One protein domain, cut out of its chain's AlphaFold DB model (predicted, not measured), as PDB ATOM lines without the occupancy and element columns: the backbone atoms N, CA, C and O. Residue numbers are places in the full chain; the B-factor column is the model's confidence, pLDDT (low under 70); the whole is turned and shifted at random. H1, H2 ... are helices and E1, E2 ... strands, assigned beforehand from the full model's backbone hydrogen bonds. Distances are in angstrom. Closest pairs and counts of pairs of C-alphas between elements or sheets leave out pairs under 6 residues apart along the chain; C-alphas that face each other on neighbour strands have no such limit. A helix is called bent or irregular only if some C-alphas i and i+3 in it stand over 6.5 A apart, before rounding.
ATOM      1  N   HIS A   2     134.360 120.524 153.936       79.81
ATOM      2  CA  HIS A   2     135.469 119.553 154.020       79.81
ATOM      3  C   HIS A   2     136.146 119.513 155.402       79.81
ATOM      4  O   HIS A   2     136.162 118.475 156.048       79.81
ATOM      5  N   ARG A   3     136.551 120.677 155.925       85.62
ATOM      6  CA  ARG A   3     137.150 120.800 157.263       85.62
ATOM      7  C   ARG A   3     136.262 120.278 158.410       85.62
ATOM      8  O   ARG A   3     136.763 119.703 159.366       85.62
ATOM      9  N   VAL A   4     134.938 120.430 158.310       87.88
ATOM     10  CA  VAL A   4     133.997 119.872 159.304       87.88
ATOM     11  C   VAL A   4     133.981 118.348 159.242       87.88
ATOM     12  O   VAL A   4     133.965 117.704 160.285       87.88
ATOM     13  N   LEU A   5     134.019 117.768 158.039       82.25
ATOM     14  CA  LEU A   5     134.090 116.316 157.864       82.25
ATOM     15  C   LEU A   5     135.392 115.742 158.435       82.25
ATOM     16  O   LEU A   5     135.344 114.695 159.066       82.25
ATOM     17  N   GLU A   6     136.522 116.437 158.285       83.44
ATOM     18  CA  GLU A   6     137.787 116.039 158.920       83.44
ATOM     19  C   GLU A   6     137.671 116.011 160.446       83.44
ATOM     20  O   GLU A   6     138.007 115.010 161.071       83.44
ATOM     21  N   VAL A   7     137.132 117.075 161.051       89.19
ATOM     22  CA  VAL A   7     136.933 117.136 162.506       89.19
ATOM     23  C   VAL A   7     135.991 116.036 162.999       89.19
ATOM     24  O   VAL A   7     136.237 115.442 164.047       89.19
ATOM     25  N   LEU A   8     134.925 115.747 162.250       84.38
ATOM     26  CA  LEU A   8     134.020 114.638 162.550       84.38
ATOM     27  C   LEU A   8     134.733 113.280 162.444       84.38
ATOM     28  O   LEU A   8     134.502 112.404 163.274       84.38
ATOM     29  N   ALA A   9     135.619 113.114 161.462       81.88
ATOM     30  CA  ALA A   9     136.380 111.891 161.232       81.88
ATOM     31  C   ALA A   9     137.452 111.642 162.311       81.88
ATOM     32  O   ALA A   9     137.643 110.501 162.721       81.88
ATOM     33  N   GLU A  10     138.088 112.684 162.856       84.44
ATOM     34  CA  GLU A  10     139.056 112.559 163.963       84.44
ATOM     35  C   GLU A  10     138.480 111.830 165.196       84.44
ATOM     36  O   GLU A  10     139.222 111.182 165.933       84.44
ATOM     37  N   GLY A  11     137.164 111.925 165.419       69.25
ATOM     38  CA  GLY A  11     136.458 111.269 166.525       69.25
ATOM     39  C   GLY A  11     135.592 110.074 166.122       69.25
ATOM     40  O   GLY A  11     134.942 109.490 166.988       69.25
ATOM     41  N   ASN A  12     135.539 109.718 164.835       70.06
ATOM     42  CA  ASN A  12     134.624 108.700 164.327       70.06
ATOM     43  C   ASN A  12     135.271 107.892 163.176       70.06
ATOM     44  O   ASN A  12     135.305 108.357 162.032       70.06
ATOM     45  N   PRO A  13     135.750 106.661 163.451       69.88
ATOM     46  CA  PRO A  13     136.370 105.789 162.449       69.88
ATOM     47  C   PRO A  13     135.482 105.489 161.233       69.88
ATOM     48  O   PRO A  13     135.992 105.301 160.129       69.88
ATOM     49  N   GLU A  14     134.159 105.481 161.402       66.94
ATOM     50  CA  GLU A  14     133.199 105.252 160.313       66.94
ATOM     51  C   GLU A  14     133.121 106.472 159.380       66.94
ATOM     52  O   GLU A  14     132.976 106.324 158.166       66.94
ATOM     53  N   LEU A  15     133.323 107.684 159.913       65.88
ATOM     54  CA  LEU A  15     133.449 108.913 159.122       65.88
ATOM     55  C   LEU A  15     134.806 109.015 158.393       65.88
ATOM     56  O   LEU A  15     134.866 109.551 157.285       65.88
ATOM     57  N   VAL A  16     135.882 108.439 158.946       63.44
ATOM     58  CA  VAL A  16     137.168 108.264 158.229       63.44
ATOM     59  C   VAL A  16     137.004 107.287 157.064       63.44
ATOM     60  O   VAL A  16     137.488 107.542 155.956       63.44
ATOM     61  N   ALA A  17     136.294 106.178 157.291       60.69
ATOM     62  CA  ALA A  17     135.975 105.209 156.250       60.69
ATOM     63  C   ALA A  17     135.120 105.849 155.146       60.69
ATOM     64  O   ALA A  17     135.418 105.663 153.972       60.69
ATOM     65  N   LEU A  18     134.146 106.691 155.501       62.41
ATOM     66  CA  LEU A  18     133.382 107.525 154.567       62.41
ATOM     67  C   LEU A  18     134.269 108.437 153.717       62.41
ATOM     68  O   LEU A  18     134.113 108.465 152.500       62.41
ATOM     69  N   GLY A  19     135.205 109.162 154.338       59.59
ATOM     70  CA  GLY A  19     136.197 109.957 153.615       59.59
ATOM     71  C   GLY A  19     136.972 109.082 152.632       59.59
ATOM     72  O   GLY A  19     137.024 109.376 151.445       59.59
ATOM     73  N   THR A  20     137.463 107.931 153.078       54.25
ATOM     74  CA  THR A  20     138.204 106.977 152.238       54.25
ATOM     75  C   THR A  20     137.354 106.394 151.097       54.25
ATOM     76  O   THR A  20     137.857 106.231 149.993       54.25
ATOM     77  N   ILE A  21     136.059 106.140 151.312       54.88
ATOM     78  CA  ILE A  21     135.101 105.652 150.305       54.88
ATOM     79  C   ILE A  21     134.774 106.743 149.276       54.88
ATOM     80  O   ILE A  21     134.745 106.467 148.078       54.88
ATOM     81  N   VAL A  22     134.601 107.991 149.724       57.22
ATOM     82  CA  VAL A  22     134.417 109.162 148.848       57.22
ATOM     83  C   VAL A  22     135.632 109.384 147.945       57.22
ATOM     84  O   VAL A  22     135.464 109.823 146.813       57.22
ATOM     85  N   HIS A  23     136.837 109.040 148.411       51.12
ATOM     86  CA  HIS A  23     138.082 109.148 147.640       51.12
ATOM     87  C   HIS A  23     138.456 107.848 146.897       51.12
ATOM     88  O   HIS A  23     139.290 107.877 145.996       51.12
ATOM     89  N   GLY A  24     137.845 106.714 147.253       49.09
ATOM     90  CA  GLY A  24     138.026 105.409 146.610       49.09
ATOM     91  C   GLY A  24     137.145 105.194 145.377       49.09
ATOM     92  O   GLY A  24     137.316 104.204 144.664       49.09
ATOM     93  N   SER A  25     136.206 106.105 145.102       62.09
ATOM     94  CA  SER A  25     135.432 106.104 143.861       62.09
ATOM     95  C   SER A  25     136.340 106.338 142.655       62.09
ATOM     96  O   SER A  25     137.155 107.262 142.648       62.09
ATOM     97  N   GLN A  26     136.182 105.514 141.619       59.41
ATOM     98  CA  GLN A  26     136.924 105.696 140.377       59.41
ATOM     99  C   GLN A  26     136.469 106.995 139.696       59.41
ATOM    100  O   GLN A  26     135.258 107.196 139.537       59.41
ATOM    101  N   PRO A  27     137.402 107.874 139.285       67.38
ATOM    102  CA  PRO A  27     137.054 108.982 138.415       67.38
ATOM    103  C   PRO A  27     136.532 108.399 137.098       67.38
ATOM    104  O   PRO A  27     137.205 107.595 136.456       67.38
ATOM    105  N   VAL A  28     135.311 108.762 136.716       73.25
ATOM    106  CA  VAL A  28     134.656 108.251 135.498       73.25
ATOM    107  C   VAL A  28     134.743 109.219 134.327       73.25
ATOM    108  O   VAL A  28     134.597 108.799 133.181       73.25
ATOM    109  N   ALA A  29     135.012 110.496 134.595       70.50
ATOM    110  CA  ALA A  29     135.307 111.491 133.575       70.50
ATOM    111  C   ALA A  29     136.032 112.704 134.175       70.50
ATOM    112  O   ALA A  29     135.685 113.172 135.261       70.50
ATOM    113  N   GLU A  30     136.984 113.253 133.422       64.44
ATOM    114  CA  GLU A  30     137.489 114.615 133.604       64.44
ATOM    115  C   GLU A  30     136.777 115.512 132.592       64.44
ATOM    116  O   GLU A  30     136.971 115.384 131.382       64.44
ATOM    117  N   ALA A  31     135.905 116.398 133.066       57.72
ATOM    118  CA  ALA A  31     135.109 117.251 132.194       57.72
ATOM    119  C   ALA A  31     135.534 118.708 132.346       57.72
ATOM    120  O   ALA A  31     134.794 119.480 132.936       57.72
ATOM    121  N   GLY A  32     136.714 119.079 131.832       65.69
ATOM    122  CA  GLY A  32     137.187 120.463 131.625       65.69
ATOM    123  C   GLY A  32     137.384 121.354 132.869       65.69
ATOM    124  O   GLY A  32     138.316 122.147 132.895       65.69
ATOM    125  N   MET A  33     136.527 121.237 133.885       60.38
ATOM    126  CA  MET A  33     136.457 122.038 135.108       60.38
ATOM    127  C   MET A  33     136.128 121.197 136.359       60.38
ATOM    128  O   MET A  33     135.808 121.770 137.392       60.38
ATOM    129  N   GLY A  34     136.152 119.860 136.293       70.88
ATOM    130  CA  GLY A  34     135.853 119.016 137.455       70.88
ATOM    131  C   GLY A  34     136.050 117.522 137.208       70.88
ATOM    132  O   GLY A  34     136.106 117.070 136.058       70.88
ATOM    133  N   ILE A  35     136.146 116.762 138.302       75.31
ATOM    134  CA  ILE A  35     136.249 115.295 138.291       75.31
ATOM    135  C   ILE A  35     134.882 114.715 138.646       75.31
ATOM    136  O   ILE A  35     134.268 115.101 139.645       75.31
ATOM    137  N   GLN A  36     134.404 113.787 137.819       77.38
ATOM    138  CA  GLN A  36     133.197 113.016 138.090       77.38
ATOM    139  C   GLN A  36     133.558 111.687 138.739       77.38
ATOM    140  O   GLN A  36     134.419 110.963 138.241       77.38
ATOM    141  N   TYR A  37     132.846 111.341 139.800       79.12
ATOM    142  CA  TYR A  37     133.020 110.112 140.556       79.12
ATOM    143  C   TYR A  37     131.762 109.263 140.469       79.12
ATOM    144  O   TYR A  37     130.651 109.775 140.614       79.12
ATOM    145  N   PHE A  38     131.939 107.962 140.245       82.25
ATOM    146  CA  PHE A  38     130.850 106.993 140.302       82.25
ATOM    147  C   PHE A  38     130.780 106.330 141.677       82.25
ATOM    148  O   PHE A  38     131.779 105.819 142.188       82.25
ATOM    149  N   TYR A  39     129.572 106.273 142.226       82.00
ATOM    150  CA  TYR A  39     129.250 105.600 143.475       82.00
ATOM    151  C   TYR A  39     128.225 104.498 143.210       82.00
ATOM    152  O   TYR A  39     127.135 104.758 142.692       82.00
ATOM    153  N   SER A  40     128.567 103.259 143.572       84.38
ATOM    154  CA  SER A  40     127.630 102.137 143.504       84.38
ATOM    155  C   SER A  40     126.529 102.280 144.561       84.38
ATOM    156  O   SER A  40     126.711 102.948 145.580       84.38
ATOM    157  N   ALA A  41     125.398 101.603 144.355       85.62
ATOM    158  CA  ALA A  41     124.304 101.580 145.328       85.62
ATOM    159  C   ALA A  41     124.749 101.074 146.715       85.62
ATOM    160  O   ALA A  41     124.313 101.590 147.739       85.62
ATOM    161  N   GLU A  42     125.655 100.092 146.755       85.56
ATOM    162  CA  GLU A  42     126.222  99.570 148.003       85.56
ATOM    163  C   GLU A  42     127.032 100.634 148.749       85.56
ATOM    164  O   GLU A  42     126.828 100.840 149.945       85.56
ATOM    165  N   VAL A  43     127.895 101.353 148.027       82.88
ATOM    166  CA  VAL A  43     128.665 102.467 148.584       82.88
ATOM    167  C   VAL A  43     127.729 103.546 149.121       82.88
ATOM    168  O   VAL A  43     127.894 103.992 150.252       82.88
ATOM    169  N   LEU A  44     126.701 103.922 148.360       84.62
ATOM    170  CA  LEU A  44     125.742 104.953 148.765       84.62
ATOM    171  C   LEU A  44     124.931 104.548 149.996       84.62
ATOM    172  O   LEU A  44     124.646 105.399 150.833       84.62
ATOM    173  N   ARG A  45     124.624 103.256 150.163       85.88
ATOM    174  CA  ARG A  45     123.981 102.732 151.375       85.88
ATOM    175  C   ARG A  45     124.886 102.862 152.600       85.88
ATOM    176  O   ARG A  45     124.426 103.347 153.628       85.88
ATOM    177  N   ILE A  46     126.161 102.480 152.481       84.50
ATOM    178  CA  ILE A  46     127.156 102.659 153.555       84.50
ATOM    179  C   ILE A  46     127.282 104.146 153.899       84.50
ATOM    180  O   ILE A  46     127.325 104.519 155.071       84.50
ATOM    181  N   MET A  47     127.284 105.010 152.879       83.19
ATOM    182  CA  MET A  47     127.339 106.448 153.092       83.19
ATOM    183  C   MET A  47     126.100 106.976 153.815       83.19
ATOM    184  O   MET A  47     126.238 107.718 154.784       83.19
ATOM    185  N   ALA A  48     124.899 106.586 153.386       86.75
ATOM    186  CA  ALA A  48     123.649 106.983 154.025       86.75
ATOM    187  C   ALA A  48     123.605 106.561 155.504       86.75
ATOM    188  O   ALA A  48     123.256 107.372 156.364       86.75
ATOM    189  N   GLU A  49     124.017 105.325 155.801       86.38
ATOM    190  CA  GLU A  49     124.092 104.773 157.156       86.38
ATOM    191  C   GLU A  49     125.037 105.599 158.038       86.38
ATOM    192  O   GLU A  49     124.622 106.139 159.065       86.38
ATOM    193  N   ALA A  50     126.268 105.832 157.589       83.25
ATOM    194  CA  ALA A  50     127.239 106.592 158.363       83.25
ATOM    195  C   ALA A  50     126.844 108.079 158.531       83.25
ATOM    196  O   ALA A  50     127.001 108.648 159.613       83.25
ATOM    197  N   TYR A  51     126.226 108.708 157.522       84.81
ATOM    198  CA  TYR A  51     125.665 110.061 157.662       84.81
ATOM    199  C   TYR A  51     124.475 110.115 158.628       84.81
ATOM    200  O   TYR A  51     124.222 111.180 159.203       84.81
ATOM    201  N   SER A  52     123.738 109.017 158.822       86.75
ATOM    202  CA  SER A  52     122.613 108.945 159.766       86.75
ATOM    203  C   SER A  52     123.069 108.977 161.230       86.75
ATOM    204  O   SER A  52     122.358 109.518 162.077       86.75
ATOM    205  N   HIS A  53     124.285 108.499 161.514       86.25
ATOM    206  CA  HIS A  53     124.863 108.473 162.860       86.25
ATOM    207  C   HIS A  53     125.430 109.820 163.326       86.25
ATOM    208  O   HIS A  53     125.667 110.013 164.519       86.25
ATOM    209  N   VAL A  54     125.621 110.785 162.420       86.88
ATOM    210  CA  VAL A  54     126.091 112.127 162.792       86.88
ATOM    211  C   VAL A  54     124.968 112.898 163.489       86.88
ATOM    212  O   VAL A  54     124.008 113.342 162.861       86.88
ATOM    213  N   THR A  55     125.063 113.081 164.800       88.38
ATOM    214  CA  THR A  55     124.065 113.861 165.543       88.38
ATOM    215  C   THR A  55     124.194 115.355 165.242       88.38
ATOM    216  O   THR A  55     125.259 115.841 164.854       88.38
ATOM    217  N   SER A  56     123.107 116.107 165.446       89.38
ATOM    218  CA  SER A  56     123.141 117.571 165.355       89.38
ATOM    219  C   SER A  56     124.186 118.168 166.301       89.38
ATOM    220  O   SER A  56     124.918 119.066 165.898       89.38
ATOM    221  N   ASP A  57     124.321 117.618 167.511       91.19
ATOM    222  CA  ASP A  57     125.299 118.079 168.502       91.19
ATOM    223  C   ASP A  57     126.740 117.841 168.046       91.19
ATOM    224  O   ASP A  57     127.574 118.737 168.160       91.19
ATOM    225  N   ALA A  58     127.038 116.667 167.474       89.44
ATOM    226  CA  ALA A  58     128.362 116.375 166.925       89.44
ATOM    227  C   ALA A  58     128.708 117.325 165.769       89.44
ATOM    228  O   ALA A  58     129.834 117.810 165.675       89.44
ATOM    229  N   LEU A  59     127.726 117.629 164.915       90.50
ATOM    230  CA  LEU A  59     127.899 118.549 163.798       90.50
ATOM    231  C   LEU A  59     128.133 119.992 164.274       90.50
ATOM    232  O   LEU A  59     129.048 120.649 163.782       90.50
ATOM    233  N   VAL A  60     127.367 120.470 165.260       93.38
ATOM    234  CA  VAL A  60     127.562 121.797 165.870       93.38
ATOM    235  C   VAL A  60     128.919 121.883 166.568       93.38
ATOM    236  O   VAL A  60     129.656 122.838 166.337       93.38
ATOM    237  N   ALA A  61     129.305 120.865 167.341       92.69
ATOM    238  CA  ALA A  61     130.612 120.812 167.993       92.69
ATOM    239  C   ALA A  61     131.769 120.845 166.978       92.69
ATOM    240  O   ALA A  61     132.767 121.534 167.197       92.69
ATOM    241  N   ALA A  62     131.633 120.146 165.847       91.94
ATOM    242  CA  ALA A  62     132.624 120.183 164.776       91.94
ATOM    243  C   ALA A  62     132.707 121.565 164.106       91.94
ATOM    244  O   ALA A  62     133.807 122.054 163.852       91.94
ATOM    245  N   ILE A  63     131.566 122.220 163.868       93.81
ATOM    246  CA  ILE A  63     131.506 123.595 163.350       93.81
ATOM    247  C   ILE A  63     132.192 124.564 164.325       93.81
ATOM    248  O   ILE A  63     133.035 125.360 163.919       93.81
ATOM    249  N   ASP A  64     131.887 124.480 165.617       94.69
ATOM    250  CA  ASP A  64     132.473 125.368 166.622       94.69
ATOM    251  C   ASP A  64     133.980 125.176 166.769       94.69
ATOM    252  O   ASP A  64     134.715 126.151 166.936       94.69
ATOM    253  N   ARG A  65     134.463 123.939 166.635       94.81
ATOM    254  CA  ARG A  65     135.892 123.634 166.691       94.81
ATOM    255  C   ARG A  65     136.681 124.269 165.547       94.81
ATOM    256  O   ARG A  65     137.820 124.668 165.770       94.81
ATOM    257  N   ILE A  66     136.087 124.398 164.361       93.06
ATOM    258  CA  ILE A  66     136.750 125.025 163.208       93.06
ATOM    259  C   ILE A  66     136.607 126.550 163.211       93.06
ATOM    260  O   ILE A  66     137.311 127.219 162.467       93.06
ATOM    261  N   ARG A  67     135.734 127.127 164.049       93.81
ATOM    262  CA  ARG A  67     135.492 128.580 164.130       93.81
ATOM    263  C   ARG A  67     136.766 129.432 164.219       93.81
ATOM    264  O   ARG A  67     136.823 130.426 163.499       93.81
ATOM    265  N   PRO A  68     137.785 129.090 165.035       94.81
ATOM    266  CA  PRO A  68     139.002 129.898 165.142       94.81
ATOM    267  C   PRO A  68     139.847 129.937 163.859       94.81
ATOM    268  O   PRO A  68     140.728 130.783 163.747       94.81
ATOM    269  N   GLU A  69     139.601 129.031 162.908       93.25
ATOM    270  CA  GLU A  69     140.337 128.939 161.641       93.25
ATOM    271  C   GLU A  69     139.841 129.959 160.594       93.25
ATOM    272  O   GLU A  69     140.467 130.121 159.547       93.25
ATOM    273  N   PHE A  70     138.731 130.662 160.857       89.12
ATOM    274  CA  PHE A  70     138.081 131.566 159.904       89.12
ATOM    275  C   PHE A  70     137.951 132.989 160.451       89.12
ATOM    276  O   PHE A  70     137.823 133.218 161.652       89.12
ATOM    277  N   ASP A  71     137.899 133.958 159.535       91.94
ATOM    278  CA  ASP A  71     137.498 135.321 159.873       91.94
ATOM    279  C   ASP A  71     136.046 135.336 160.413       91.94
ATOM    280  O   ASP A  71     135.163 134.741 159.782       91.94
ATOM    281  N   PRO A  72     135.755 136.033 161.531       90.44
ATOM    282  CA  PRO A  72     134.427 136.031 162.145       90.44
ATOM    283  C   PRO A  72     133.288 136.452 161.211       90.44
ATOM    284  O   PRO A  72     132.189 135.911 161.320       90.44
ATOM    285  N   ARG A  73     133.531 137.382 160.275       89.19
ATOM    286  CA  ARG A  73     132.505 137.833 159.318       89.19
ATOM    287  C   ARG A  73     132.227 136.762 158.272       89.19
ATOM    288  O   ARG A  73     131.084 136.575 157.875       89.19
ATOM    289  N   SER A  74     133.262 136.037 157.854       84.31
ATOM    290  CA  SER A  74     133.117 134.887 156.953       84.31
ATOM    291  C   SER A  74     132.403 133.714 157.631       84.31
ATOM    292  O   SER A  74     131.740 132.920 156.969       84.31
ATOM    293  N   PHE A  75     132.526 133.607 158.956       91.44
ATOM    294  CA  PHE A  75     131.935 132.523 159.732       91.44
ATOM    295  C   PHE A  75     130.464 132.760 160.107       91.44
ATOM    296  O   PHE A  75     129.772 131.800 160.412       91.44
ATOM    297  N   GLU A  76     129.953 133.993 160.069       91.62
ATOM    298  CA  GLU A  76     128.609 134.337 160.570       91.62
ATOM    299  C   GLU A  76     127.486 133.471 159.967       91.62
ATOM    300  O   GLU A  76     126.637 132.954 160.693       91.62
ATOM    301  N   CYS A  77     127.504 133.254 158.649       90.00
ATOM    302  CA  CYS A  77     126.495 132.451 157.950       90.00
ATOM    303  C   CYS A  77     126.901 130.984 157.736       90.00
ATOM    304  O   CYS A  77     126.063 130.146 157.392       90.00
ATOM    305  N   MET A  78     128.178 130.652 157.932       89.69
ATOM    306  CA  MET A  78     128.726 129.352 157.557       89.69
ATOM    307  C   MET A  78     128.108 128.171 158.336       89.69
ATOM    308  O   MET A  78     127.809 127.164 157.693       89.69
ATOM    309  N   PRO A  79     127.839 128.257 159.657       91.75
ATOM    310  CA  PRO A  79     127.152 127.201 160.397       91.75
ATOM    311  C   PRO A  79     125.805 126.816 159.790       91.75
ATOM    312  O   PRO A  79     125.564 125.639 159.544       91.75
ATOM    313  N   ALA A  80     124.949 127.798 159.495       91.00
ATOM    314  CA  ALA A  80     123.620 127.549 158.945       91.00
ATOM    315  C   ALA A  80     123.704 126.863 157.574       91.00
ATOM    316  O   ALA A  80     123.028 125.863 157.344       91.00
ATOM    317  N   ILE A  81     124.607 127.340 156.709       91.12
ATOM    318  CA  ILE A  81     124.856 126.742 155.391       91.12
ATOM    319  C   ILE A  81     125.344 125.295 155.535       91.12
ATOM    320  O   ILE A  81     124.891 124.415 154.809       91.12
ATOM    321  N   ILE A  82     126.260 125.020 156.469       89.50
ATOM    322  CA  ILE A  82     126.779 123.665 156.696       89.50
ATOM    323  C   ILE A  82     125.671 122.733 157.189       89.50
ATOM    324  O   ILE A  82     125.547 121.629 156.664       89.50
ATOM    325  N   LEU A  83     124.858 123.171 158.155       90.44
ATOM    326  CA  LEU A  83     123.737 122.386 158.683       90.44
ATOM    327  C   LEU A  83     122.717 122.057 157.586       90.44
ATOM    328  O   LEU A  83     122.321 120.900 157.441       90.44
ATOM    329  N   GLU A  84     122.338 123.051 156.780       92.25
ATOM    330  CA  GLU A  84     121.429 122.871 155.647       92.25
ATOM    331  C   GLU A  84     122.003 121.879 154.628       92.25
ATOM    332  O   GLU A  84     121.338 120.913 154.250       92.25
ATOM    333  N   LYS A  85     123.269 122.053 154.226       88.12
ATOM    334  CA  LYS A  85     123.931 121.146 153.277       88.12
ATOM    335  C   LYS A  85     124.035 119.725 153.813       88.12
ATOM    336  O   LYS A  85     123.832 118.783 153.053       88.12
ATOM    337  N   PHE A  86     124.312 119.556 155.102       87.75
ATOM    338  CA  PHE A  86     124.374 118.235 155.719       87.75
ATOM    339  C   PHE A  86     123.004 117.540 155.698       87.75
ATOM    340  O   PHE A  86     122.922 116.351 155.388       87.75
ATOM    341  N   ALA A  87     121.925 118.282 155.969       89.88
ATOM    342  CA  ALA A  87     120.562 117.765 155.894       89.88
ATOM    343  C   ALA A  87     120.180 117.341 154.465       89.88
ATOM    344  O   ALA A  87     119.625 116.257 154.283       89.88
ATOM    345  N   VAL A  88     120.531 118.152 153.460       90.06
ATOM    346  CA  VAL A  88     120.308 117.830 152.040       90.06
ATOM    347  C   VAL A  88     121.060 116.563 151.643       90.06
ATOM    348  O   VAL A  88     120.441 115.629 151.144       90.06
ATOM    349  N   ILE A  89     122.363 116.480 151.939       86.50
ATOM    350  CA  ILE A  89     123.185 115.306 151.601       86.50
ATOM    351  C   ILE A  89     122.624 114.041 152.258       86.50
ATOM    352  O   ILE A  89     122.487 113.015 151.597       86.50
ATOM    353  N   ARG A  90     122.245 114.105 153.542       86.81
ATOM    354  CA  ARG A  90     121.636 112.964 154.240       86.81
ATOM    355  C   ARG A  90     120.345 112.513 153.560       86.81
ATOM    356  O   ARG A  90     120.133 111.314 153.390       86.81
ATOM    357  N   HIS A  91     119.481 113.459 153.194       90.75
ATOM    358  CA  HIS A  91     118.222 113.146 152.531       90.75
ATOM    359  C   HIS A  91     118.450 112.502 151.158       90.75
ATOM    360  O   HIS A  91     117.874 111.453 150.875       90.75
ATOM    361  N   GLU A  92     119.318 113.084 150.331       88.81
ATOM    362  CA  GLU A  92     119.622 112.568 148.994       88.81
ATOM    363  C   GLU A  92     120.244 111.171 149.054       88.81
ATOM    364  O   GLU A  92     119.793 110.272 148.343       88.81
ATOM    365  N   LEU A  93     121.210 110.950 149.952       86.56
ATOM    366  CA  LEU A  93     121.815 109.634 150.152       86.56
ATOM    367  C   LEU A  93     120.780 108.590 150.581       86.56
ATOM    368  O   LEU A  93     120.786 107.493 150.033       86.56
ATOM    369  N   SER A  94     119.863 108.930 151.496       87.62
ATOM    370  CA  SER A  94     118.778 108.024 151.903       87.62
ATOM    371  C   SER A  94     117.878 107.665 150.722       87.62
ATOM    372  O   SER A  94     117.641 106.489 150.470       87.62
ATOM    373  N   VAL A  95     117.421 108.657 149.951       91.06
ATOM    374  CA  VAL A  95     116.527 108.428 148.803       91.06
ATOM    375  C   VAL A  95     117.188 107.554 147.738       91.06
ATOM    376  O   VAL A  95     116.537 106.686 147.155       91.06
ATOM    377  N   VAL A  96     118.466 107.795 147.448       88.06
ATOM    378  CA  VAL A  96     119.215 107.041 146.437       88.06
ATOM    379  C   VAL A  96     119.518 105.621 146.932       88.06
ATOM    380  O   VAL A  96     119.346 104.668 146.168       88.06
ATOM    381  N   ALA A  97     119.878 105.464 148.210       85.44
ATOM    382  CA  ALA A  97     120.112 104.164 148.837       85.44
ATOM    383  C   ALA A  97     118.838 103.302 148.888       85.44
ATOM    384  O   ALA A  97     118.885 102.141 148.485       85.44
ATOM    385  N   ASP A  98     117.695 103.871 149.287       89.44
ATOM    386  CA  ASP A  98     116.407 103.161 149.380       89.44
ATOM    387  C   ASP A  98     115.937 102.621 148.023       89.44
ATOM    388  O   ASP A  98     115.279 101.584 147.934       89.44
ATOM    389  N   LYS A  99     116.294 103.314 146.938       92.62
ATOM    390  CA  LYS A  99     115.972 102.903 145.567       92.62
ATOM    391  C   LYS A  99     116.998 101.945 144.959       92.62
ATOM    392  O   LYS A  99     116.772 101.455 143.853       92.62
ATOM    393  N   GLY A 100     118.122 101.702 145.635       89.62
ATOM    394  CA  GLY A 100     119.232 100.911 145.103       89.62
ATOM    395  C   GLY A 100     119.882 101.544 143.868       89.62
ATOM    396  O   GLY A 100     120.340 100.832 142.975       89.62
ATOM    397  N   TRP A 101     119.874 102.873 143.774       88.56
ATOM    398  CA  TRP A 101     120.425 103.604 142.634       88.56
ATOM    399  C   TRP A 101     121.930 103.828 142.784       88.56
ATOM    400  O   TRP A 101     122.449 103.955 143.889       88.56
ATOM    401  N   ALA A 102     122.630 103.898 141.652       85.56
ATOM    402  CA  ALA A 102     123.992 104.416 141.587       85.56
ATOM    403  C   ALA A 102     123.968 105.930 141.318       85.56
ATOM    404  O   ALA A 102     122.997 106.451 140.764       85.56
ATOM    405  N   MET A 103     125.043 106.628 141.679       84.50
ATOM    406  CA  MET A 103     125.156 108.084 141.550       84.50
ATOM    407  C   MET A 103     126.458 108.467 140.851       84.50
ATOM    408  O   MET A 103     127.505 107.880 141.118       84.50
ATOM    409  N   ILE A 104     126.395 109.483 139.990       81.19
ATOM    410  CA  ILE A 104     127.574 110.201 139.502       81.19
ATOM    411  C   ILE A 104     127.578 111.569 140.180       81.19
ATOM    412  O   ILE A 104     126.623 112.328 140.015       81.19
ATOM    413  N   ALA A 105     128.629 111.877 140.936       77.44
ATOM    414  CA  ALA A 105     128.807 113.189 141.556       77.44
ATOM    415  C   ALA A 105     130.002 113.911 140.932       77.44
ATOM    416  O   ALA A 105     131.060 113.313 140.741       77.44
ATOM    417  N   GLY A 106     129.837 115.193 140.615       69.62
ATOM    418  CA  GLY A 106     130.931 116.054 140.169       69.62
ATOM    419  C   GLY A 106     131.447 116.916 141.316       69.62
ATOM    420  O   GLY A 106     130.642 117.551 141.998       69.62
ATOM    421  N   MET A 107     132.766 116.962 141.508       65.81
ATOM    422  CA  MET A 107     133.413 118.019 142.292       65.81
ATOM    423  C   MET A 107     133.936 119.096 141.335       65.81
ATOM    424  O   MET A 107     134.659 118.769 140.390       65.81
ATOM    425  N   PHE A 108     133.548 120.350 141.586       56.62
ATOM    426  CA  PHE A 108     133.989 121.560 140.881       56.62
ATOM    427  C   PHE A 108     134.746 122.469 141.850       56.62
ATOM    428  O   PHE A 108     134.344 122.498 143.038       56.62
TER     429      PHE A 108
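Overview. This is residues 2 to 108 of the 108 residues of an uncharacterized protein of Asticcacaulis biprosthecum C19 (UniProt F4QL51). A small three-stranded sheet, E1, E2 and E3, lies at one end of a body of crossed helices. In that body H3 and H4 follow one another between the long helix H6 on one side and H1 and H2 on the other, and the short H5 lies at the end far from the sheet. The printed part has 107 residues, with six named helices and three named strands in the order H1 H2 E1 E2 H3 H4 H5 H6 E3; the sheet's order is E1 E2 E3, antiparallel throughout, and the class is mostly helix. The whole is compact, with a radius of gyration of the C-alphas of 14.7 A and spans of 38 by 33 by 22 A.

Along the chain. The sheet holds E1, residues 27 to 30, E2, residues 35 to 39, 13.0 A long, and E3, residues 103 to 107, 12.9 A long, which ends with C-alpha 107 at (133.413, 118.019, 142.292). H6, residues 78 to 98, is the longest helix at 30.1 A, and its C-alpha 78 is at (128.726, 129.352, 157.557). H3 is residues 41 to 52, 16.3 A; H4 is residues 56 to 69, 20.9 A, and irregular, with C-alphas 65 and 68 at 7.2 A; H5 is residues 72 to 75. H1, residues 2 to 10, begins with C-alpha 2 at (135.469, 119.553, 154.020), and H2 is residues 13 to 24, 15.9 A.

Arrangement. E2 is the inner strand. It forms a hairpin with E1, with N 28 and O 36 at 2.8 A. E2 is also the antiparallel neighbour of E3, with N 105 of E3 and O 37 of E2 2.9 A apart, within hydrogen-bond range. H2 only grazes the sheet with residues 21 to 24, and H3 only just is on it, grazing it with residues 41 to 47. H3 touches H6, by residues 90 to 98 of H6 alone, at a steep tilt of 42 degrees, opposite ways; the closest C-alphas, of Arg 45 and Ala 97, are 4.8 A apart. H3 also touches H2, closest at the C-alphas of Leu 18 and Met 47, 6.3 A, at 35.4 degrees, only just steep. H1 touches H2 at the C-alphas of Ala 9 and Leu 15, 4.7 A, and H4 at those of Val 4 and Ala 62, 5.7 A. H4 and H6 only just touch, with 3 pairs of C-alphas within 8 A, the closest being Ile 63 and Pro 79 at 6.4 A. H5 is close to H4 but not clearly touching, the C-alphas of Arg 67 and Phe 75 being 6.9 A apart. H1 and H6 are apart. Every O i to N i+4 pair is within hydrogen-bond range in H1, H2, H3 and H6, and 8 of 10 in H4; H5 is too short for one.

Size, cuts and confidence. The C-alphas of Pro 72 and Gly 100 are farthest apart, 41.9 A. The printed part has no cut, and its links are tight. The mean pLDDT of the printed part is 81.4; residues 11, 13 to 27, 30 to 33 and 106 to 108 are under 70.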